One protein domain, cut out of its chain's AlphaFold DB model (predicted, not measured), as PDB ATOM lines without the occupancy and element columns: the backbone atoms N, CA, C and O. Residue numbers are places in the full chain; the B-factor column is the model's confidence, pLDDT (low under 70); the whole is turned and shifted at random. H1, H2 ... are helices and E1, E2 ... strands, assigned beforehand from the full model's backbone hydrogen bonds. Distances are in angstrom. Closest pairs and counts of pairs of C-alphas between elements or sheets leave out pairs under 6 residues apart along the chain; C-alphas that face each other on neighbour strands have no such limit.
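This is residues 123 to 170, 183 to 245 and 258 to 314 of the 401 residues of the protein "Fanconi anemia core complex-associated protein 100" of Acipenser ruthenus (UniProt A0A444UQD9). Three strongly twisted sheets are stacked face to face, with the five-stranded sheet E6 E5 E7 E8 E9 in the middle, the sheet E1 E2 E3 E4 over one side of it and the sheet E10 E11 E12 E13 over the other. Two small helices, H1 and H2, sit near one end of the strands, H1 packing on both E12 and E13. The 168 printed residues hold, along the chain, E1 to E6, H1, H2, then E7 to E13; the class is mostly strand. The five-stranded sheet is mixed, and each four-stranded one is antiparallel and a meander, each strand the antiparallel neighbour of the one before. The whole is compact, with a radius of gyration of the C-alphas of 15.9 A and spans of 54 by 41 by 28 A.

E1, residues 123 to 129, begins with C-alpha 123 at (-103.221, 45.352, 52.360). E2 is residues 132 to 139, E3 142 to 150, 25.3 A long, and E4 158 to 167, 25.6 A long, which bends by 62 degrees at residue 161. E5 is residues 185 to 191, E6 204 to 207, H1 209 to 216 and H2 218 to 222. E7 is residues 227 to 231, E8 236 to 241, E9 260 to 264, E10 269 to 275 and E11 284 to 289. E12, residues 293 to 302, is 24.6 A long and bends by 66 degrees at residue 299. E13, residues 305 to 314, is 28.3 A long and ends with C-alpha 314 at (-92.600, 32.176, 26.779).

In the five-stranded sheet, E6 and E5 are parallel, with N 205 and O 188 2.8 A apart, within hydrogen-bond range. E5 and E7 are antiparallel, with N 189 and O 227 at 2.8 A. Towards the first sheet, the closest C-alphas of E1 and E5 are those of Ile 127 and Leu 186, 6.5 A apart; E1 and E2 are a hairpin, with N 129 and O 132 at 2.8 A. Towards the last sheet, the closest C-alphas of E5 and E10 are those of Ala 185 and Phe 271, 5.7 A apart; E12 and E13 are a hairpin, with N 300 and O 307 at 2.8 A. H1 is on that sheet at a height of 8.1 A. H1 and H2 touch, closest at the C-alphas of Ser 213 and Ser 221, 5.5 A; in both, every O i to N i+4 pair is within hydrogen-bond range.

The C-alphas farthest apart, of Gln 155 and Ser 303, are 55.7 A apart. Residues 171 to 182 and 246 to 257 are not printed, with C-alpha gaps of 16.9 A and 16.4 A. Of the links printed whole, E5 to E6 is long. Mean pLDDT of the printed part is 83.9; residues 152 to 156, 170, 193 to 202, 243 to 245 and 276 to 281 are under 70.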
ATOM      1  N   VAL A 123    -103.420  46.778  52.640       92.56
ATOM      2  CA  VAL A 123    -103.221  45.352  52.360       92.56
ATOM      3  C   VAL A 123    -103.923  44.957  51.066       92.56
ATOM      4  O   VAL A 123    -105.076  45.301  50.816       92.56
ATOM      5  N   LEU A 124    -103.204  44.205  50.235       91.31
ATOM      6  CA  LEU A 124    -103.651  43.777  48.911       91.31
ATOM      7  C   LEU A 124    -103.679  42.261  48.757       91.31
ATOM      8  O   LEU A 124    -104.443  41.746  47.948       91.31
ATOM      9  N   SER A 125    -102.840  41.549  49.500       92.38
ATOM     10  CA  SER A 125    -102.794  40.091  49.526       92.38
ATOM     11  C   SER A 125    -102.265  39.638  50.879       92.38
ATOM     12  O   SER A 125    -101.574  40.395  51.567       92.38
ATOM     13  N   PHE A 126    -102.579  38.413  51.274       93.81
ATOM     14  CA  PHE A 126    -102.058  37.838  52.505       93.81
ATOM     15  C   PHE A 126    -101.924  36.322  52.384       93.81
ATOM     16  O   PHE A 126    -102.545  35.695  51.532       93.81
ATOM     17  N   ILE A 127    -101.118  35.729  53.253       91.44
ATOM     18  CA  ILE A 127    -101.023  34.281  53.417       91.44
ATOM     19  C   ILE A 127    -100.948  33.967  54.908       91.44
ATOM     20  O   ILE A 127    -100.332  34.705  55.680       91.44
ATOM     21  N   PHE A 128    -101.613  32.892  55.314       87.31
ATOM     22  CA  PHE A 128    -101.647  32.442  56.698       87.31
ATOM     23  C   PHE A 128    -100.792  31.185  56.856       87.31
ATOM     24  O   PHE A 128    -100.904  30.256  56.063       87.31
ATOM     25  N   LEU A 129     -99.920  31.162  57.859       83.62
ATOM     26  CA  LEU A 129     -98.996  30.072  58.129       83.62
ATOM     27  C   LEU A 129     -98.986  29.761  59.623       83.62
ATOM     28  O   LEU A 129     -98.356  30.484  60.386       83.62
ATOM     29  N   GLU A 130     -99.621  28.665  60.032       77.94
ATOM     30  CA  GLU A 130     -99.644  28.208  61.432       77.94
ATOM     31  C   GLU A 130    -100.223  29.261  62.398       77.94
ATOM     32  O   GLU A 130    -101.433  29.328  62.586       77.94
ATOM     33  N   SER A 131     -99.383  30.093  63.014       80.69
ATOM     34  CA  SER A 131     -99.776  31.221  63.871       80.69
ATOM     35  C   SER A 131     -99.385  32.583  63.291       80.69
ATOM     36  O   SER A 131     -99.600  33.608  63.937       80.69
ATOM     37  N   ILE A 132     -98.813  32.618  62.088       86.81
ATOM     38  CA  ILE A 132     -98.274  33.816  61.452       86.81
ATOM     39  C   ILE A 132     -99.146  34.216  60.262       86.81
ATOM     40  O   ILE A 132     -99.302  33.476  59.293       86.81
ATOM     41  N   LEU A 133     -99.667  35.436  60.300       90.75
ATOM     42  CA  LEU A 133    -100.293  36.103  59.168       90.75
ATOM     43  C   LEU A 133     -99.254  37.001  58.492       90.75
ATOM     44  O   LEU A 133     -98.728  37.924  59.111       90.75
ATOM     45  N   VAL A 134     -98.976  36.752  57.216       92.31
ATOM     46  CA  VAL A 134     -98.109  37.612  56.403       92.31
ATOM     47  C   VAL A 134     -98.975  38.398  55.440       92.31
ATOM     48  O   VAL A 134     -99.710  37.814  54.645       92.31
ATOM     49  N   THR A 135     -98.886  39.722  55.490       94.62
ATOM     50  CA  THR A 135     -99.609  40.607  54.577       94.62
ATOM     51  C   THR A 135     -98.659  41.313  53.634       94.62
ATOM     52  O   THR A 135     -97.519  41.627  53.982       94.62
ATOM     53  N   VAL A 136     -99.144  41.575  52.423       94.31
ATOM     54  CA  VAL A 136     -98.473  42.429  51.450       94.31
ATOM     55  C   VAL A 136     -99.415  43.547  51.063       94.31
ATOM     56  O   VAL A 136    -100.511  43.315  50.547       94.31
ATOM     57  N   GLY A 137     -98.975  44.766  51.328       92.12
ATOM     58  CA  GLY A 137     -99.692  45.988  51.019       92.12
ATOM     59  C   GLY A 137     -98.845  46.968  50.227       92.12
ATOM     60  O   GLY A 137     -97.649  46.761  50.006       92.12
ATOM     61  N   GLN A 138     -99.481  48.050  49.797       89.75
ATOM     62  CA  GLN A 138     -98.817  49.152  49.115       89.75
ATOM     63  C   GLN A 138     -99.020  50.451  49.892       89.75
ATOM     64  O   GLN A 138    -100.140  50.942  50.021       89.75
ATOM     65  N   ALA A 139     -97.915  51.054  50.328       86.88
ATOM     66  CA  ALA A 139     -97.901  52.359  50.972       86.88
ATOM     67  C   ALA A 139     -97.159  53.361  50.074       86.88
ATOM     68  O   ALA A 139     -95.933  53.459  50.059       86.88
ATOM     69  N   GLY A 140     -97.904  54.111  49.261       86.44
ATOM     70  CA  GLY A 140     -97.316  55.071  48.325       86.44
ATOM     71  C   GLY A 140     -96.426  54.399  47.270       86.44
ATOM     72  O   GLY A 140     -96.925  53.706  46.381       86.44
ATOM     73  N   LYS A 141     -95.108  54.642  47.344       88.88
ATOM     74  CA  LYS A 141     -94.096  54.124  46.399       88.88
ATOM     75  C   LYS A 141     -93.324  52.912  46.931       88.88
ATOM     76  O   LYS A 141     -92.305  52.540  46.348       88.88
ATOM     77  N   THR A 142     -93.776  52.307  48.022       90.94
ATOM     78  CA  THR A 142     -93.169  51.106  48.597       90.94
ATOM     79  C   THR A 142     -94.200  49.992  48.724       90.94
ATOM     80  O   THR A 142     -95.377  50.218  49.010       90.94
ATOM     81  N   TRP A 143     -93.735  48.774  48.480       92.62
ATOM     82  CA  TRP A 143     -94.394  47.560  48.928       92.62
ATOM     83  C   TRP A 143     -94.041  47.326  50.384       92.62
ATOM     84  O   TRP A 143     -92.872  47.448  50.752       92.62
ATOM     85  N   THR A 144     -95.034  46.948  51.172       93.00
ATOM     86  CA  THR A 144     -94.887  46.674  52.596       93.00
ATOM     87  C   THR A 144     -95.248  45.220  52.845       93.00
ATOM     88  O   THR A 144     -96.371  44.811  52.558       93.00
ATOM     89  N   LEU A 145     -94.302  44.440  53.365       93.12
ATOM     90  CA  LEU A 145     -94.513  43.076  53.828       93.12
ATOM     91  C   LEU A 145     -94.529  43.103  55.354       93.12
ATOM     92  O   LEU A 145     -93.508  43.413  55.960       93.12
ATOM     93  N   SER A 146     -95.669  42.802  55.966       92.44
ATOM     94  CA  SER A 146     -95.811  42.790  57.425       92.44
ATOM     95  C   SER A 146     -96.082  41.380  57.930       92.44
ATOM     96  O   SER A 146     -96.906  40.659  57.367       92.44
ATOM     97  N   LEU A 147     -95.397  40.995  59.004       91.69
ATOM     98  CA  LEU A 147     -95.569  39.713  59.678       91.69
ATOM     99  C   LEU A 147     -96.305  39.951  60.990       91.69
ATOM    100  O   LEU A 147     -95.901  40.799  61.790       91.69
ATOM    101  N   PHE A 148     -97.352  39.176  61.231       90.00
ATOM    102  CA  PHE A 148     -98.152  39.248  62.442       90.00
ATOM    103  C   PHE A 148     -98.279  37.873  63.081       90.00
ATOM    104  O   PHE A 148     -98.586  36.907  62.399       90.00
ATOM    105  N   GLU A 149     -98.113  37.793  64.391       88.31
ATOM    106  CA  GLU A 149     -98.354  36.585  65.177       88.31
ATOM    107  C   GLU A 149     -99.745  36.638  65.808       88.31
ATOM    108  O   GLU A 149    -100.150  37.676  66.337       88.31
ATOM    109  N   THR A 150    -100.483  35.531  65.759       81.50
ATOM    110  CA  THR A 150    -101.744  35.382  66.487       81.50
ATOM    111  C   THR A 150    -101.474  35.350  67.988       81.50
ATOM    112  O   THR A 150    -100.687  34.538  68.465       81.50
ATOM    113  N   VAL A 151    -102.153  36.212  68.742       79.62
ATOM    114  CA  VAL A 151    -102.069  36.238  70.206       79.62
ATOM    115  C   VAL A 151    -103.297  35.539  70.764       79.62
ATOM    116  O   VAL A 151    -104.419  35.987  70.538       79.62
ATOM    117  N   ASP A 152    -103.099  34.460  71.522       61.09
ATOM    118  CA  ASP A 152    -104.223  33.609  71.920       61.09
ATOM    119  C   ASP A 152    -105.226  34.279  72.877       61.09
ATOM    120  O   ASP A 152    -106.341  33.777  72.985       61.09
ATOM    121  N   LYS A 153    -104.913  35.409  73.538       51.75
ATOM    122  CA  LYS A 153    -105.857  36.190  74.377       51.75
ATOM    123  C   LYS A 153    -105.414  37.664  74.502       51.75
ATOM    124  O   LYS A 153    -104.378  37.926  75.107       51.75
ATOM    125  N   GLY A 154    -106.188  38.631  73.984       49.09
ATOM    126  CA  GLY A 154    -105.897  40.077  74.086       49.09
ATOM    127  C   GLY A 154    -106.868  40.992  73.309       49.09
ATOM    128  O   GLY A 154    -107.773  40.499  72.647       49.09
ATOM    129  N   GLN A 155    -106.684  42.322  73.397       49.75
ATOM    130  CA  GLN A 155    -107.517  43.342  72.713       49.75
ATOM    131  C   GLN A 155    -107.300  43.411  71.189       49.75
ATOM    132  O   GLN A 155    -108.169  43.905  70.475       49.75
ATOM    133  N   SER A 156    -106.166  42.911  70.689       59.66
ATOM    134  CA  SER A 156    -105.895  42.737  69.261       59.66
ATOM    135  C   SER A 156    -105.530  41.272  68.991       59.66
ATOM    136  O   SER A 156    -104.598  40.769  69.625       59.66
ATOM    137  N   PRO A 157    -106.209  40.579  68.057       73.75
ATOM    138  CA  PRO A 157    -105.949  39.161  67.791       73.75
ATOM    139  C   PRO A 157    -104.563  38.910  67.176       73.75
ATOM    140  O   PRO A 157    -104.078  37.781  67.194       73.75
ATOM    141  N   TYR A 158    -103.908  39.958  66.668       82.44
ATOM    142  CA  TYR A 158    -102.606  39.887  66.019       82.44
ATOM    143  C   TYR A 158    -101.615  40.901  66.596       82.44
ATOM    144  O   TYR A 158    -101.955  42.061  66.834       82.44
ATOM    145  N   ARG A 159    -100.362  40.469  66.773       85.69
ATOM    146  CA  ARG A 159     -99.214  41.303  67.143       85.69
ATOM    147  C   ARG A 159     -98.253  41.396  65.965       85.69
ATOM    148  O   ARG A 159     -97.786  40.378  65.471       85.69
ATOM    149  N   LYS A 160     -97.910  42.614  65.544       88.62
ATOM    150  CA  LYS A 160     -96.918  42.847  64.487       88.62
ATOM    151  C   LYS A 160     -95.516  42.462  64.974       88.62
ATOM    152  O   LYS A 160     -95.062  42.987  65.991       88.62
ATOM    153  N   LEU A 161     -94.866  41.544  64.266       87.38
ATOM    154  CA  LEU A 161     -93.509  41.073  64.544       87.38
ATOM    155  C   LEU A 161     -92.467  41.873  63.766       87.38
ATOM    156  O   LEU A 161     -91.470  42.309  64.332       87.38
ATOM    157  N   GLU A 162     -92.708  42.064  62.472       87.38
ATOM    158  CA  GLU A 162     -91.738  42.647  61.550       87.38
ATOM    159  C   GLU A 162     -92.461  43.362  60.401       87.38
ATOM    160  O   GLU A 162     -93.575  42.991  60.021       87.38
ATOM    161  N   GLU A 163     -91.832  44.402  59.858       89.94
ATOM    162  CA  GLU A 163     -92.260  45.076  58.634       89.94
ATOM    163  C   GLU A 163     -91.061  45.339  57.747       89.94
ATOM    164  O   GLU A 163     -90.077  45.939  58.173       89.94
ATOM    165  N   LEU A 164     -91.182  44.927  56.494       90.25
ATOM    166  CA  LEU A 164     -90.144  45.066  55.496       90.25
ATOM    167  C   LEU A 164     -90.678  45.837  54.309       90.25
ATOM    168  O   LEU A 164     -91.821  45.661  53.886       90.25
ATOM    169  N   GLN A 165     -89.825  46.685  53.751       90.88
ATOM    170  CA  GLN A 165     -90.202  47.558  52.655       90.88
ATOM    171  C   GLN A 165     -89.376  47.258  51.414       90.88
ATOM    172  O   GLN A 165     -88.161  47.080  51.474       90.88
ATOM    173  N   VAL A 166     -90.046  47.241  50.264       88.75
ATOM    174  CA  VAL A 166     -89.410  47.083  48.957       88.75
ATOM    175  C   VAL A 166     -89.836  48.256  48.068       88.75
ATOM    176  O   VAL A 166     -91.028  48.419  47.809       88.75
ATOM    177  N   PRO A 167     -88.910  49.094  47.569       89.88
ATOM    178  CA  PRO A 167     -89.267  50.252  46.745       89.88
ATOM    179  C   PRO A 167     -89.864  49.799  45.415       89.88
ATOM    180  O   PRO A 167     -89.281  48.932  44.766       89.88
ATOM    181  N   ILE A 168     -90.996  50.367  44.995       86.94
ATOM    182  CA  ILE A 168     -91.676  50.024  43.735       86.94
ATOM    183  C   ILE A 168     -90.813  50.469  42.555       86.94
ATOM    184  O   ILE A 168     -90.402  51.628  42.475       86.94
ATOM    185  N   LEU A 169     -90.561  49.555  41.617       82.94
ATOM    186  CA  LEU A 169     -89.881  49.890  40.369       82.94
ATOM    187  C   LEU A 169     -90.905  50.343  39.332       82.94
ATOM    188  O   LEU A 169     -91.953  49.725  39.165       82.94
ATOM    189  N   ALA A 170     -90.600  51.428  38.620       69.00
ATOM    190  CA  ALA A 170     -91.432  51.875  37.513       69.00
ATOM    191  C   ALA A 170     -91.353  50.854  36.368       69.00
ATOM    192  O   ALA A 170     -90.316  50.713  35.716       69.00
ATOM    193  N   PRO A 183    -103.764  41.614  42.814       82.94
ATOM    194  CA  PRO A 183    -103.062  41.472  44.082       82.94
ATOM    195  C   PRO A 183    -101.720  40.741  43.893       82.94
ATOM    196  O   PRO A 183    -101.598  39.927  42.973       82.94
ATOM    197  N   PRO A 184    -100.714  41.007  44.746       90.88
ATOM    198  CA  PRO A 184     -99.471  40.241  44.759       90.88
ATOM    199  C   PRO A 184     -99.717  38.736  44.918       90.88
ATOM    200  O   PRO A 184    -100.520  38.315  45.757       90.88
ATOM    201  N   ALA A 185     -98.997  37.926  44.142       91.56
ATOM    202  CA  ALA A 185     -99.040  36.473  44.259       91.56
ATOM    203  C   ALA A 185     -98.219  36.033  45.477       91.56
ATOM    204  O   ALA A 185     -97.049  36.401  45.594       91.56
ATOM    205  N   LEU A 186     -98.813  35.247  46.372       93.06
ATOM    206  CA  LEU A 186     -98.152  34.744  47.573       93.06
ATOM    207  C   LEU A 186     -98.175  33.224  47.600       93.06
ATOM    208  O   LEU A 186     -99.181  32.601  47.272       93.06
ATOM    209  N   CYS A 187     -97.062  32.636  48.025       91.94
ATOM    210  CA  CYS A 187     -97.032  31.240  48.426       91.94
ATOM    211  C   CYS A 187     -96.013  31.012  49.541       91.94
ATOM    212  O   CYS A 187     -95.027  31.741  49.664       91.94
ATOM    213  N   CYS A 188     -96.218  29.963  50.321       91.38
ATOM    214  CA  CYS A 188     -95.256  29.462  51.278       91.38
ATOM    215  C   CYS A 188     -94.523  28.244  50.716       91.38
ATOM    216  O   CYS A 188     -95.147  27.322  50.189       91.38
ATOM    217  N   ILE A 189     -93.201  28.232  50.871       90.88
ATOM    218  CA  ILE A 189     -92.339  27.107  50.545       90.88
ATOM    219  C   ILE A 189     -91.765  26.512  51.831       90.88
ATOM    220  O   ILE A 189     -91.068  27.195  52.581       90.88
ATOM    221  N   TYR A 190     -92.008  25.222  52.044       88.38
ATOM    222  CA  TYR A 190     -91.443  24.432  53.135       88.38
ATOM    223  C   TYR A 190     -90.316  23.534  52.614       88.38
ATOM    224  O   TYR A 190     -90.434  22.983  51.510       88.38
ATOM    225  N   PRO A 191     -89.255  23.304  53.404       86.56
ATOM    226  CA  PRO A 191     -88.308  22.245  53.096       86.56
ATOM    227  C   PRO A 191     -88.998  20.881  53.221       86.56
ATOM    228  O   PRO A 191     -89.784  20.639  54.140       86.56
ATOM    229  N   HIS A 192     -88.737  19.971  52.283       81.12
ATOM    230  CA  HIS A 192     -89.291  18.622  52.356       81.12
ATOM    231  C   HIS A 192     -88.837  17.883  53.618       81.12
ATOM    232  O   HIS A 192     -87.674  17.943  54.011       81.12
ATOM    233  N   GLY A 193     -89.769  17.161  54.243       69.56
ATOM    234  CA  GLY A 193     -89.520  16.457  55.500       69.56
ATOM    235  C   GLY A 193     -89.551  17.351  56.743       69.56
ATOM    236  O   GLY A 193     -89.315  16.835  57.838       69.56
ATOM    237  N   ALA A 194     -89.870  18.648  56.613       67.88
ATOM    238  CA  ALA A 194     -90.224  19.477  57.762       67.88
ATOM    239  C   ALA A 194     -91.325  18.768  58.565       67.88
ATOM    240  O   ALA A 194     -92.368  18.404  58.018       67.88
ATOM    241  N   LYS A 195     -91.065  18.520  59.856       51.88
ATOM    242  CA  LYS A 195     -92.008  17.874  60.780       51.88
ATOM    243  C   LYS A 195     -93.098  18.867  61.177       51.88
ATOM    244  O   LYS A 195     -93.144  19.367  62.290       51.88
ATOM    245  N   GLY A 196     -93.976  19.119  60.230       53.72
ATOM    246  CA  GLY A 196     -95.308  19.673  60.372       53.72
ATOM    247  C   GLY A 196     -96.155  18.932  59.349       53.72
ATOM    248  O   GLY A 196     -95.615  18.339  58.411       53.72
ATOM    249  N   LYS A 197     -97.478  18.890  59.512       48.88
ATOM    250  CA  LYS A 197     -98.326  18.404  58.417       48.88
ATOM    251  C   LYS A 197     -97.973  19.284  57.220       48.88
ATOM    252  O   LYS A 197     -98.204  20.479  57.308       48.88
ATOM    253  N   ALA A 198     -97.338  18.763  56.167       46.41
ATOM    254  CA  ALA A 198     -97.173  19.520  54.933       46.41
ATOM    255  C   ALA A 198     -98.594  19.881  54.495       46.41
ATOM    256  O   ALA A 198     -99.363  19.002  54.110       46.41
ATOM    257  N   ARG A 199     -99.001  21.128  54.752       54.81
ATOM    258  CA  ARG A 199    -100.414  21.501  54.730       54.81
ATOM    259  C   ARG A 199    -100.803  21.579  53.271       54.81
ATOM    260  O   ARG A 199    -100.413  22.511  52.577       54.81
ATOM    261  N   SER A 200    -101.492  20.542  52.808       52.38
ATOM    262  CA  SER A 200    -102.154  20.522  51.513       52.38
ATOM    263  C   SER A 200    -103.185  21.649  51.538       52.38
ATOM    264  O   SER A 200    -104.208  21.564  52.213       52.38
ATOM    265  N   GLY A 201    -102.818  22.781  50.949       60.19
ATOM    266  CA  GLY A 201    -103.561  24.029  51.012       60.19
ATOM    267  C   GLY A 201    -103.130  24.930  49.866       60.19
ATOM    268  O   GLY A 201    -101.992  24.868  49.393       60.19
ATOM    269  N   THR A 202    -104.049  25.756  49.377       69.31
ATOM    270  CA  THR A 202    -103.781  26.657  48.253       69.31
ATOM    271  C   THR A 202    -102.627  27.597  48.598       69.31
ATOM    272  O   THR A 202    -102.718  28.365  49.550       69.31
ATOM    273  N   GLY A 203    -101.537  27.536  47.829       79.69
ATOM    274  CA  GLY A 203    -100.367  28.393  48.039       79.69
ATOM    275  C   GLY A 203     -99.334  27.861  49.037       79.69
ATOM    276  O   GLY A 203     -98.402  28.594  49.344       79.69
ATOM    277  N   HIS A 204     -99.434  26.617  49.515       86.69
ATOM    278  CA  HIS A 204     -98.400  25.974  50.337       86.69
ATOM    279  C   HIS A 204     -97.727  24.843  49.554       86.69
ATOM    280  O   HIS A 204     -98.389  23.937  49.051       86.69
ATOM    281  N   PHE A 205     -96.397  24.878  49.447       86.50
ATOM    282  CA  PHE A 205     -95.630  23.914  48.659       86.50
ATOM    283  C   PHE A 205     -94.447  23.353  49.447       86.50
ATOM    284  O   PHE A 205     -93.760  24.077  50.157       86.50
ATOM    285  N   SER A 206     -94.163  22.062  49.273       88.06
ATOM    286  CA  SER A 206     -92.945  21.427  49.790       88.06
ATOM    287  C   SER A 206     -91.910  21.296  48.677       88.06
ATOM    288  O   SER A 206     -92.220  20.729  47.632       88.06
ATOM    289  N   LEU A 207     -90.699  21.809  48.878       88.56
ATOM    290  CA  LEU A 207     -89.622  21.779  47.887       88.56
ATOM    291  C   LEU A 207     -88.546  20.766  48.283       88.56
ATOM    292  O   LEU A 207     -88.241  20.619  49.469       88.56
ATOM    293  N   GLU A 208     -87.957  20.094  47.294       88.56
ATOM    294  CA  GLU A 208     -86.847  19.166  47.515       88.56
ATOM    295  C   GLU A 208     -85.726  19.856  48.320       88.56
ATOM    296  O   GLU A 208     -85.367  20.995  47.992       88.56
ATOM    297  N   PRO A 209     -85.122  19.198  49.336       87.75
ATOM    298  CA  PRO A 209     -84.167  19.851  50.232       87.75
ATOM    299  C   PRO A 209     -82.970  20.464  49.497       87.75
ATOM    300  O   PRO A 209     -82.498  21.537  49.866       87.75
ATOM    301  N   GLY A 210     -82.514  19.822  48.413       88.31
ATOM    302  CA  GLY A 210     -81.427  20.333  47.582       88.31
ATOM    303  C   GLY A 210     -81.772  21.673  46.931       88.31
ATOM    304  O   GLY A 210     -81.025  22.636  47.076       88.31
ATOM    305  N   LEU A 211     -82.921  21.768  46.258       90.38
ATOM    306  CA  LEU A 211     -83.351  23.018  45.626       90.38
ATOM    307  C   LEU A 211     -83.710  24.091  46.667       90.38
ATOM    308  O   LEU A 211     -83.392  25.263  46.472       90.38
ATOM    309  N   PHE A 212     -84.308  23.692  47.791       91.62
ATOM    310  CA  PHE A 212     -84.610  24.586  48.907       91.62
ATOM    311  C   PHE A 212     -83.344  25.251  49.457       91.62
ATOM    312  O   PHE A 212     -83.273  26.479  49.534       91.62
ATOM    313  N   SER A 213     -82.314  24.459  49.765       91.31
ATOM    314  CA  SER A 213     -81.043  24.972  50.277       91.31
ATOM    315  C   SER A 213     -80.340  25.892  49.277       91.31
ATOM    316  O   SER A 213     -79.726  26.872  49.692       91.31
ATOM    317  N   LEU A 214     -80.432  25.611  47.972       92.12
ATOM    318  CA  LEU A 214     -79.831  26.451  46.930       92.12
ATOM    319  C   LEU A 214     -80.525  27.810  46.791       92.12
ATOM    320  O   LEU A 214     -79.863  28.810  46.524       92.12
ATOM    321  N   LEU A 215     -81.849  27.859  46.961       92.12
ATOM    322  CA  LEU A 215     -82.620  29.095  46.814       92.12
ATOM    323  C   LEU A 215     -82.629  29.951  48.071       92.12
ATOM    324  O   LEU A 215     -82.593  31.178  47.983       92.12
ATOM    325  N   PHE A 216     -82.703  29.322  49.240       90.38
ATOM    326  CA  PHE A 216     -82.968  30.025  50.491       90.38
ATOM    327  C   PHE A 216     -81.767  30.074  51.427       90.38
ATOM    328  O   PHE A 216     -81.714  30.973  52.266       90.38
ATOM    329  N   GLY A 217     -80.771  29.220  51.190       88.12
ATOM    330  CA  GLY A 217     -79.575  29.079  52.007       88.12
ATOM    331  C   GLY A 217     -79.631  27.836  52.893       88.12
ATOM    332  O   GLY A 217     -80.701  27.296  53.189       88.12
ATOM    333  N   VAL A 218     -78.450  27.394  53.326       85.06
ATOM    334  CA  VAL A 218     -78.281  26.207  54.176       85.06
ATOM    335  C   VAL A 218     -78.947  26.414  55.537       85.06
ATOM    336  O   VAL A 218     -79.618  25.508  56.021       85.06
ATOM    337  N   ASP A 219     -78.857  27.616  56.109       83.88
ATOM    338  CA  ASP A 219     -79.416  27.925  57.430       83.88
ATOM    339  C   ASP A 219     -80.925  27.684  57.486       83.88
ATOM    340  O   ASP A 219     -81.400  26.946  58.347       83.88
ATOM    341  N   ALA A 220     -81.672  28.217  56.512       82.25
ATOM    342  CA  ALA A 220     -83.116  28.015  56.408       82.25
ATOM    343  C   ALA A 220     -83.473  26.524  56.278       82.25
ATOM    344  O   ALA A 220     -84.459  26.065  56.857       82.25
ATOM    345  N   SER A 221     -82.650  25.758  55.553       84.12
ATOM    346  CA  SER A 221     -82.831  24.314  55.407       84.12
ATOM    347  C   SER A 221     -82.558  23.560  56.711       84.12
ATOM    348  O   SER A 221     -83.282  22.615  57.014       84.12
ATOM    349  N   MET A 222     -81.539  23.957  57.481       82.00
ATOM    350  CA  MET A 222     -81.160  23.302  58.738       82.00
ATOM    351  C   MET A 222     -82.205  23.506  59.834       82.00
ATOM    352  O   MET A 222     -82.529  22.560  60.547       82.00
ATOM    353  N   VAL A 223     -82.765  24.715  59.946       81.69
ATOM    354  CA  VAL A 223     -83.824  25.008  60.928       81.69
ATOM    355  C   VAL A 223     -85.224  24.638  60.429       81.69
ATOM    356  O   VAL A 223     -86.214  24.894  61.110       81.69
ATOM    357  N   THR A 224     -85.332  24.044  59.237       83.00
ATOM    358  CA  THR A 224     -86.604  23.699  58.581       83.00
ATOM    359  C   THR A 224     -87.595  24.869  58.496       83.00
ATOM    360  O   THR A 224     -88.807  24.683  58.573       83.00
ATOM    361  N   SER A 225     -87.071  26.088  58.349       83.94
ATOM    362  CA  SER A 225     -87.855  27.324  58.370       83.94
ATOM    363  C   SER A 225     -88.599  27.510  57.038       83.94
ATOM    364  O   SER A 225     -87.966  27.440  55.983       83.94
ATOM    365  N   PRO A 226     -89.923  27.749  57.042       88.69
ATOM    366  CA  PRO A 226     -90.657  28.119  55.842       88.69
ATOM    367  C   PRO A 226     -90.237  29.487  55.296       88.69
ATOM    368  O   PRO A 226     -89.886  30.417  56.025       88.69
ATOM    369  N   VAL A 227     -90.350  29.631  53.979       91.12
ATOM    370  CA  VAL A 227     -90.058  30.874  53.261       91.12
ATOM    371  C   VAL A 227     -91.305  31.328  52.519       91.12
ATOM    372  O   VAL A 227     -91.904  30.557  51.771       91.12
ATOM    373  N   VAL A 228     -91.683  32.594  52.684       93.12
ATOM    374  CA  VAL A 228     -92.754  33.200  51.887       93.12
ATOM    375  C   VAL A 228     -92.156  33.767  50.608       93.12
ATOM    376  O   VAL A 228     -91.207  34.552  50.639       93.12
ATOM    377  N   LEU A 229     -92.715  33.369  49.470       95.00
ATOM    378  CA  LEU A 229     -92.435  33.982  48.181       95.00
ATOM    379  C   LEU A 229     -93.526  34.987  47.844       95.00
ATOM    380  O   LEU A 229     -94.715  34.714  48.002       95.00
ATOM    381  N   CYS A 230     -93.099  36.139  47.340       94.94
ATOM    382  CA  CYS A 230     -93.972  37.213  46.910       94.94
ATOM    383  C   CYS A 230     -93.658  37.604  45.469       94.94
ATOM    384  O   CYS A 230     -92.560  38.057  45.151       94.94
ATOM    385  N   GLY A 231     -94.642  37.421  44.597       95.00
ATOM    386  CA  GLY A 231     -94.643  37.898  43.227       95.00
ATOM    387  C   GLY A 231     -95.316  39.260  43.165       95.00
ATOM    388  O   GLY A 231     -96.534  39.361  43.305       95.00
ATOM    389  N   LEU A 232     -94.522  40.305  42.953       93.12
ATOM    390  CA  LEU A 232     -94.999  41.680  42.939       93.12
ATOM    391  C   LEU A 232     -95.563  42.068  41.556       93.12
ATOM    392  O   LEU A 232     -95.061  41.612  40.522       93.12
ATOM    393  N   PRO A 233     -96.553  42.977  41.504       89.94
ATOM    394  CA  PRO A 233     -97.057  43.551  40.254       89.94
ATOM    395  C   PRO A 233     -96.019  44.303  39.406       89.94
ATOM    396  O   PRO A 233     -96.234  44.494  38.213       89.94
ATOM    397  N   ASP A 234     -94.876  44.698  39.973       89.06
ATOM    398  CA  ASP A 234     -93.748  45.245  39.199       89.06
ATOM    399  C   ASP A 234     -92.874  44.168  38.528       89.06
ATOM    400  O   ASP A 234     -91.974  44.487  37.755       89.06
ATOM    401  N   GLY A 235     -93.173  42.890  38.771       91.38
ATOM    402  CA  GLY A 235     -92.527  41.738  38.153       91.38
ATOM    403  C   GLY A 235     -91.371  41.139  38.939       91.38
ATOM    404  O   GLY A 235     -90.750  40.186  38.463       91.38
ATOM    405  N   ARG A 236     -91.078  41.646  40.139       93.50
ATOM    406  CA  ARG A 236     -90.097  41.021  41.031       93.50
ATOM    407  C   ARG A 236     -90.682  39.819  41.756       93.50
ATOM    408  O   ARG A 236     -91.783  39.878  42.294       93.50
ATOM    409  N   LEU A 237     -89.895  38.752  41.805       95.00
ATOM    410  CA  LEU A 237     -90.100  37.613  42.684       95.00
ATOM    411  C   LEU A 237     -89.174  37.773  43.890       95.00
ATOM    412  O   LEU A 237     -87.953  37.692  43.759       95.00
ATOM    413  N   CYS A 238     -89.757  38.019  45.052       94.25
ATOM    414  CA  CYS A 238     -89.062  38.252  46.310       94.25
ATOM    415  C   CYS A 238     -89.235  37.054  47.247       94.25
ATOM    416  O   CYS A 238     -90.273  36.397  47.222       94.25
ATOM    417  N   CYS A 239     -88.246  36.794  48.098       92.25
ATOM    418  CA  CYS A 239     -88.354  35.832  49.184       92.25
ATOM    419  C   CYS A 239     -88.163  36.495  50.550       92.25
ATOM    420  O   CYS A 239     -87.364  37.422  50.720       92.25
ATOM    421  N   LEU A 240     -88.933  35.990  51.507       89.75
ATOM    422  CA  LEU A 240     -88.970  36.392  52.901       89.75
ATOM    423  C   LEU A 240     -88.807  35.136  53.770       89.75
ATOM    424  O   LEU A 240     -89.765  34.373  53.928       89.75
ATOM    425  N   PRO A 241     -87.601  34.876  54.297       82.44
ATOM    426  CA  PRO A 241     -87.384  33.786  55.239       82.44
ATOM    427  C   PRO A 241     -88.113  34.078  56.552       82.44
ATOM    428  O   PRO A 241     -87.865  35.113  57.168       82.44
ATOM    429  N   LEU A 242     -88.993  33.177  56.994       78.62
ATOM    430  CA  LEU A 242     -89.659  33.327  58.284       78.62
ATOM    431  C   LEU A 242     -88.760  32.745  59.367       78.62
ATOM    432  O   LEU A 242     -88.699  31.528  59.550       78.62
ATOM    433  N   ARG A 243     -88.065  33.599  60.118       69.69
ATOM    434  CA  ARG A 243     -87.389  33.168  61.347       69.69
ATOM    435  C   ARG A 243     -88.445  32.892  62.418       69.69
ATOM    436  O   ARG A 243     -88.689  33.724  63.284       69.69
ATOM    437  N   LEU A 244     -89.119  31.749  62.310       58.25
ATOM    438  CA  LEU A 244     -90.071  31.305  63.320       58.25
ATOM    439  C   LEU A 244     -89.332  31.177  64.657       58.25
ATOM    440  O   LEU A 244     -88.294  30.509  64.712       58.25
ATOM    441  N   PRO A 245     -89.817  31.835  65.722       47.72
ATOM    442  CA  PRO A 245     -89.162  31.796  67.014       47.72
ATOM    443  C   PRO A 245     -89.324  30.400  67.615       47.72
ATOM    444  O   PRO A 245     -90.315  30.083  68.269       47.72
ATOM    445  N   LYS A 258     -84.033  40.403  55.814       79.75
ATOM    446  CA  LYS A 258     -83.977  41.168  54.560       79.75
ATOM    447  C   LYS A 258     -84.804  40.477  53.493       79.75
ATOM    448  O   LYS A 258     -84.620  39.288  53.233       79.75
ATOM    449  N   VAL A 259     -85.663  41.244  52.825       86.44
ATOM    450  CA  VAL A 259     -86.321  40.775  51.602       86.44
ATOM    451  C   VAL A 259     -85.264  40.631  50.517       86.44
ATOM    452  O   VAL A 259     -84.545  41.582  50.203       86.44
ATOM    453  N   ARG A 260     -85.176  39.443  49.925       90.94
ATOM    454  CA  ARG A 260     -84.228  39.152  48.848       90.94
ATOM    455  C   ARG A 260     -84.986  38.993  47.539       90.94
ATOM    456  O   ARG A 260     -85.941  38.230  47.459       90.94
ATOM    457  N   VAL A 261     -84.557  39.700  46.500       92.50
ATOM    458  CA  VAL A 261     -85.112  39.526  45.153       92.50
ATOM    459  C   VAL A 261     -84.445  38.309  44.519       92.50
ATOM    460  O   VAL A 261     -83.228  38.291  44.361       92.50
ATOM    461  N   LEU A 262     -85.234  37.293  44.174       93.44
ATOM    462  CA  LEU A 262     -84.762  36.088  43.493       93.44
ATOM    463  C   LEU A 262     -84.641  36.305  41.986       93.44
ATOM    464  O   LEU A 262     -83.673  35.864  41.379       93.44
ATOM    465  N   HIS A 263     -85.637  36.956  41.381       94.31
ATOM    466  CA  HIS A 263     -85.689  37.160  39.934       94.31
ATOM    467  C   HIS A 263     -86.587  38.343  39.555       94.31
ATOM    468  O   HIS A 263     -87.468  38.732  40.323       94.31
ATOM    469  N   HIS A 264     -86.401  38.897  38.356       94.69
ATOM    470  CA  HIS A 264     -87.259  39.944  37.795       94.69
ATOM    471  C   HIS A 264     -87.824  39.497  36.443       94.69
ATOM    472  O   HIS A 264     -87.124  39.504  35.433       94.69
ATOM    473  N   LEU A 265     -89.115  39.156  36.400       92.56
ATOM    474  CA  LEU A 265     -89.779  38.673  35.185       92.56
ATOM    475  C   LEU A 265     -89.942  39.758  34.109       92.56
ATOM    476  O   LEU A 265     -90.087  39.436  32.931       92.56
ATOM    477  N   GLY A 266     -89.905  41.042  34.479       90.62
ATOM    478  CA  GLY A 266     -90.150  42.150  33.543       90.62
ATOM    479  C   GLY A 266     -91.627  42.478  33.342       90.62
ATOM    480  O   GLY A 266     -91.953  43.390  32.591       90.62
ATOM    481  N   GLN A 267     -92.515  41.741  34.005       90.62
ATOM    482  CA  GLN A 267     -93.961  41.881  33.903       90.62
ATOM    483  C   GLN A 267     -94.634  41.393  35.192       90.62
ATOM    484  O   GLN A 267     -94.028  40.565  35.877       90.62
ATOM    485  N   PRO A 268     -95.871  41.830  35.499       90.44
ATOM    486  CA  PRO A 268     -96.555  41.480  36.742       90.44
ATOM    487  C   PRO A 268     -96.595  39.971  36.978       90.44
ATOM    488  O   PRO A 268     -97.038  39.225  36.099       90.44
ATOM    489  N   VAL A 269     -96.148  39.526  38.155       92.44
ATOM    490  CA  VAL A 269     -96.262  38.118  38.556       92.44
ATOM    491  C   VAL A 269     -97.721  37.827  38.899       92.44
ATOM    492  O   VAL A 269     -98.338  38.569  39.655       92.44
ATOM    493  N   CYS A 270     -98.278  36.763  38.326       88.94
ATOM    494  CA  CYS A 270     -99.684  36.386  38.498       88.94
ATOM    495  C   CYS A 270     -99.874  35.029  39.187       88.94
ATOM    496  O   CYS A 270    -100.951  34.764  39.709       88.94
ATOM    497  N   PHE A 271     -98.844  34.179  39.209       91.12
ATOM    498  CA  PHE A 271     -98.907  32.865  39.842       91.12
ATOM    499  C   PHE A 271     -97.517  32.400  40.282       91.12
ATOM    500  O   PHE A 271     -96.528  32.640  39.584       91.12
ATOM    501  N   ILE A 272     -97.462  31.705  41.419       93.44
ATOM    502  CA  ILE A 272     -96.285  30.985  41.905       93.44
ATOM    503  C   ILE A 272     -96.744  29.583  42.293       93.44
ATOM    504  O   ILE A 272     -97.753  29.423  42.980       93.44
ATOM    505  N   GLY A 273     -96.009  28.571  41.850       90.12
ATOM    506  CA  GLY A 273     -96.314  27.181  42.145       90.12
ATOM    507  C   GLY A 273     -95.066  26.324  42.210       90.12
ATOM    508  O   GLY A 273     -93.969  26.761  41.870       90.12
ATOM    509  N   ALA A 274     -95.240  25.077  42.615       87.38
ATOM    510  CA  ALA A 274     -94.198  24.066  42.565       87.38
ATOM    511  C   ALA A 274     -94.756  22.800  41.904       87.38
ATOM    512  O   ALA A 274     -95.968  22.583  41.914       87.38
ATOM    513  N   SER A 275     -93.886  21.993  41.296       80.81
ATOM    514  CA  SER A 275     -94.293  20.752  40.626       80.81
ATOM    515  C   SER A 275     -93.479  19.553  41.100       80.81
ATOM    516  O   SER A 275     -92.276  19.648  41.380       80.81
ATOM    517  N   LEU A 276     -94.162  18.410  41.178       65.88
ATOM    518  CA  LEU A 276     -93.670  17.182  41.791       65.88
ATOM    519  C   LEU A 276     -92.775  16.426  40.805       65.88
ATOM    520  O   LEU A 276     -93.184  15.475  40.149       65.88
ATOM    521  N   ALA A 277     -91.548  16.914  40.671       55.31
ATOM    522  CA  ALA A 277     -90.505  16.346  39.823       55.31
ATOM    523  C   ALA A 277     -89.451  15.526  40.606       55.31
ATOM    524  O   ALA A 277     -88.359  15.313  40.089       55.31
ATOM    525  N   GLY A 278     -89.740  15.077  41.836       51.09
ATOM    526  CA  GLY A 278     -88.790  14.309  42.650       51.09
ATOM    527  C   GLY A 278     -89.447  13.399  43.692       51.09
ATOM    528  O   GLY A 278     -90.551  13.658  44.162       51.09
ATOM    529  N   GLU A 279     -88.747  12.330  44.084       54.59
ATOM    530  CA  GLU A 279     -89.199  11.368  45.110       54.59
ATOM    531  C   GLU A 279     -89.283  11.984  46.523       54.59
ATOM    532  O   GLU A 279     -89.915  11.427  47.415       54.59
ATOM    533  N   LYS A 280     -88.649  13.149  46.727       60.97
ATOM    534  CA  LYS A 280     -88.499  13.851  48.014       60.97
ATOM    535  C   LYS A 280     -89.092  15.265  47.974       60.97
ATOM    536  O   LYS A 280     -88.455  16.217  48.417       60.97
ATOM    537  N   GLY A 281     -90.287  15.418  47.399       64.06
ATOM    538  CA  GLY A 281     -90.996  16.701  47.280       64.06
ATOM    539  C   GLY A 281     -90.914  17.328  45.886       64.06
ATOM    540  O   GLY A 281     -90.525  16.680  44.915       64.06
ATOM    541  N   ASN A 282     -91.318  18.596  45.761       71.44
ATOM    542  CA  ASN A 282     -91.310  19.270  44.465       71.44
ATOM    543  C   ASN A 282     -89.873  19.549  44.006       71.44
ATOM    544  O   ASN A 282     -89.121  20.245  44.686       71.44
ATOM    545  N   GLY A 283     -89.505  19.026  42.837       81.81
ATOM    546  CA  GLY A 283     -88.181  19.221  42.230       81.81
ATOM    547  C   GLY A 283     -88.037  20.537  41.459       81.81
ATOM    548  O   GLY A 283     -86.950  20.852  40.975       81.81
ATOM    549  N   CYS A 284     -89.117  21.313  41.314       87.38
ATOM    550  CA  CYS A 284     -89.079  22.599  40.626       87.38
ATOM    551  C   CYS A 284     -90.006  23.647  41.253       87.38
ATOM    552  O   CYS A 284     -91.091  23.335  41.752       87.38
ATOM    553  N   LEU A 285     -89.567  24.904  41.174       91.56
ATOM    554  CA  LEU A 285     -90.351  26.098  41.482       91.56
ATOM    555  C   LEU A 285     -90.699  26.812  40.170       91.56
ATOM    556  O   LEU A 285     -89.865  26.919  39.273       91.56
ATOM    557  N   LEU A 286     -91.924  27.312  40.064       92.56
ATOM    558  CA  LEU A 286     -92.453  27.997  38.893       92.56
ATOM    559  C   LEU A 286     -93.002  29.370  39.292       92.56
ATOM    560  O   LEU A 286     -93.751  29.482  40.260       92.56
ATOM    561  N   ALA A 287     -92.703  30.397  38.500       94.31
ATOM    562  CA  ALA A 287     -93.387  31.686  38.565       94.31
ATOM    563  C   ALA A 287     -93.882  32.095  37.174       94.31
ATOM    564  O   ALA A 287     -93.141  31.998  36.197       94.31
ATOM    565  N   LEU A 288     -95.124  32.569  37.074       92.88
ATOM    566  CA  LEU A 288     -95.714  33.032  35.818       92.88
ATOM    567  C   LEU A 288     -95.987  34.527  35.870       92.88
ATOM    568  O   LEU A 288     -96.603  35.039  36.807       92.88
ATOM    569  N   GLY A 289     -95.577  35.218  34.818       92.25
ATOM    570  CA  GLY A 289     -95.945  36.595  34.562       92.25
ATOM    571  C   GLY A 289     -97.153  36.704  33.634       92.25
ATOM    572  O   GLY A 289     -97.362  35.864  32.757       92.25
ATOM    573  N   ARG A 290     -97.929  37.775  33.800       88.06
ATOM    574  CA  ARG A 290     -99.219  37.969  33.124       88.06
ATOM    575  C   ARG A 290     -99.132  38.000  31.598       88.06
ATOM    576  O   ARG A 290    -100.050  37.532  30.943       88.06
ATOM    577  N   GLY A 291     -98.045  38.491  31.012       87.50
ATOM    578  CA  GLY A 291     -97.824  38.453  29.561       87.50
ATOM    579  C   GLY A 291     -97.220  37.138  29.057       87.50
ATOM    580  O   GLY A 291     -96.584  37.135  28.013       87.50
ATOM    581  N   GLY A 292     -97.352  36.035  29.803       88.50
ATOM    582  CA  GLY A 292     -96.983  34.696  29.329       88.50
ATOM    583  C   GLY A 292     -95.517  34.307  29.535       88.50
ATOM    584  O   GLY A 292     -95.066  33.319  28.990       88.50
ATOM    585  N   LYS A 293     -94.734  35.029  30.334       92.12
ATOM    586  CA  LYS A 293     -93.346  34.635  30.649       92.12
ATOM    587  C   LYS A 293     -93.380  33.711  31.854       92.12
ATOM    588  O   LYS A 293     -93.900  34.106  32.894       92.12
ATOM    589  N   ALA A 294     -92.822  32.523  31.717       91.88
ATOM    590  CA  ALA A 294     -92.699  31.531  32.766       91.88
ATOM    591  C   ALA A 294     -91.239  31.435  33.209       91.88
ATOM    592  O   ALA A 294     -90.348  31.319  32.376       91.88
ATOM    593  N   LEU A 295     -90.990  31.471  34.512       93.19
ATOM    594  CA  LEU A 295     -89.700  31.159  35.112       93.19
ATOM    595  C   LEU A 295     -89.789  29.779  35.754       93.19
ATOM    596  O   LEU A 295     -90.569  29.590  36.684       93.19
ATOM    597  N   VAL A 296     -88.956  28.852  35.291       91.94
ATOM    598  CA  VAL A 296     -88.773  27.524  35.881       91.94
ATOM    599  C   VAL A 296     -87.428  27.489  36.590       91.94
ATOM    600  O   VAL A 296     -86.386  27.743  35.979       91.94
ATOM    601  N   VAL A 297     -87.454  27.148  37.875       91.75
ATOM    602  CA  VAL A 297     -86.268  27.051  38.721       91.75
ATOM    603  C   VAL A 297     -86.052  25.603  39.132       91.75
ATOM    604  O   VAL A 297     -86.923  24.978  39.738       91.75
ATOM    605  N   THR A 298     -84.892  25.067  38.766       89.75
ATOM    606  CA  THR A 298     -84.502  23.662  38.970       89.75
ATOM    607  C   THR A 298     -83.047  23.585  39.415       89.75
ATOM    608  O   THR A 298     -82.270  24.487  39.092       89.75
ATOM    609  N   PRO A 299     -82.634  22.542  40.150       86.81
ATOM    610  CA  PRO A 299     -81.221  22.340  40.434       86.81
ATOM    611  C   PRO A 299     -80.476  22.027  39.128       86.81
ATOM    612  O   PRO A 299     -80.917  21.204  38.330       86.81
ATOM    613  N   ARG A 300     -79.338  22.681  38.909       84.81
ATOM    614  CA  ARG A 300     -78.432  22.435  37.780       84.81
ATOM    615  C   ARG A 300     -77.034  22.133  38.294       84.81
ATOM    616  O   ARG A 300     -76.644  22.633  39.347       84.81
ATOM    617  N   LEU A 301     -76.276  21.326  37.560       83.25
ATOM    618  CA  LEU A 301     -74.866  21.106  37.858       83.25
ATOM    619  C   LEU A 301     -74.054  22.296  37.327       83.25
ATOM    620  O   LEU A 301     -74.095  22.599  36.138       83.25
ATOM    621  N   GLY A 302     -73.376  22.999  38.227       80.56
ATOM    622  CA  GLY A 302     -72.403  24.041  37.920       80.56
ATOM    623  C   GLY A 302     -70.970  23.533  38.087       80.56
ATOM    624  O   GLY A 302     -70.738  22.396  38.496       80.56
ATOM    625  N   SER A 303     -69.999  24.400  37.800       74.38
ATOM    626  CA  SER A 303     -68.566  24.085  37.894       74.38
ATOM    627  C   SER A 303     -68.089  23.772  39.317       74.38
ATOM    628  O   SER A 303     -67.163  22.990  39.486       74.38
ATOM    629  N   GLU A 304     -68.725  24.362  40.333       76.94
ATOM    630  CA  GLU A 304     -68.352  24.228  41.753       76.94
ATOM    631  C   GLU A 304     -69.379  23.422  42.571       76.94
ATOM    632  O   GLU A 304     -69.362  23.429  43.800       76.94
ATOM    633  N   GLY A 305     -70.297  22.719  41.898       82.69
ATOM    634  CA  GLY A 305     -71.369  21.950  42.532       82.69
ATOM    635  C   GLY A 305     -72.751  22.311  41.996       82.69
ATOM    636  O   GLY A 305     -72.889  22.942  40.950       82.69
ATOM    637  N   ARG A 306     -73.811  21.878  42.689       85.31
ATOM    638  CA  ARG A 306     -75.184  22.194  42.270       85.31
ATOM    639  C   ARG A 306     -75.498  23.669  42.519       85.31
ATOM    640  O   ARG A 306     -75.170  24.202  43.570       85.31
ATOM    641  N   VAL A 307     -76.185  24.296  41.572       88.88
ATOM    642  CA  VAL A 307     -76.662  25.684  41.630       88.88
ATOM    643  C   VAL A 307     -78.134  25.751  41.229       88.88
ATOM    644  O   VAL A 307     -78.632  24.882  40.512       88.88
ATOM    645  N   ALA A 308     -78.861  26.772  41.684       89.88
ATOM    646  CA  ALA A 308     -80.229  27.001  41.225       89.88
ATOM    647  C   ALA A 308     -80.215  27.554  39.790       89.88
ATOM    648  O   ALA A 308     -79.685  28.631  39.526       89.88
ATOM    649  N   GLY A 309     -80.788  26.806  38.851       90.12
ATOM    650  CA  GLY A 309     -80.902  27.178  37.449       90.12
ATOM    651  C   GLY A 309     -82.212  27.887  37.146       90.12
ATOM    652  O   GLY A 309     -83.277  27.281  37.245       90.12
ATOM    653  N   PHE A 310     -82.121  29.142  36.716       92.19
ATOM    654  CA  PHE A 310     -83.255  29.981  36.335       92.19
ATOM    655  C   PHE A 310     -83.468  29.901  34.823       92.19
ATOM    656  O   PHE A 310     -82.598  30.290  34.045       92.19
ATOM    657  N   THR A 311     -84.615  29.372  34.400       90.62
ATOM    658  CA  THR A 311     -84.951  29.196  32.979       90.62
ATOM    659  C   THR A 311     -86.198  29.991  32.654       90.62
ATOM    660  O   THR A 311     -87.268  29.679  33.171       90.62
ATOM    661  N   GLU A 312     -86.081  31.000  31.797       91.88
ATOM    662  CA  GLU A 312     -87.246  31.726  31.299       91.88
ATOM    663  C   GLU A 312     -87.774  31.093  30.012       91.88
ATOM    664  O   GLU A 312     -87.015  30.719  29.121       91.88
ATOM    665  N   GLN A 313     -89.093  30.992  29.917       87.94
ATOM    666  CA  GLN A 313     -89.816  30.470  28.768       87.94
ATOM    667  C   GLN A 313     -90.995  31.389  28.453       87.94
ATOM    668  O   GLN A 313     -91.472  32.123  29.321       87.94
ATOM    669  N   HIS A 314     -91.465  31.367  27.209       89.00
ATOM    670  CA  HIS A 314     -92.600  32.176  26.779       89.00
ATOM    671  C   HIS A 314     -93.765  31.273  26.374       89.00
ATOM    672  O   HIS A 314     -93.626  30.386  25.536       89.00
TER     673      HIS A 314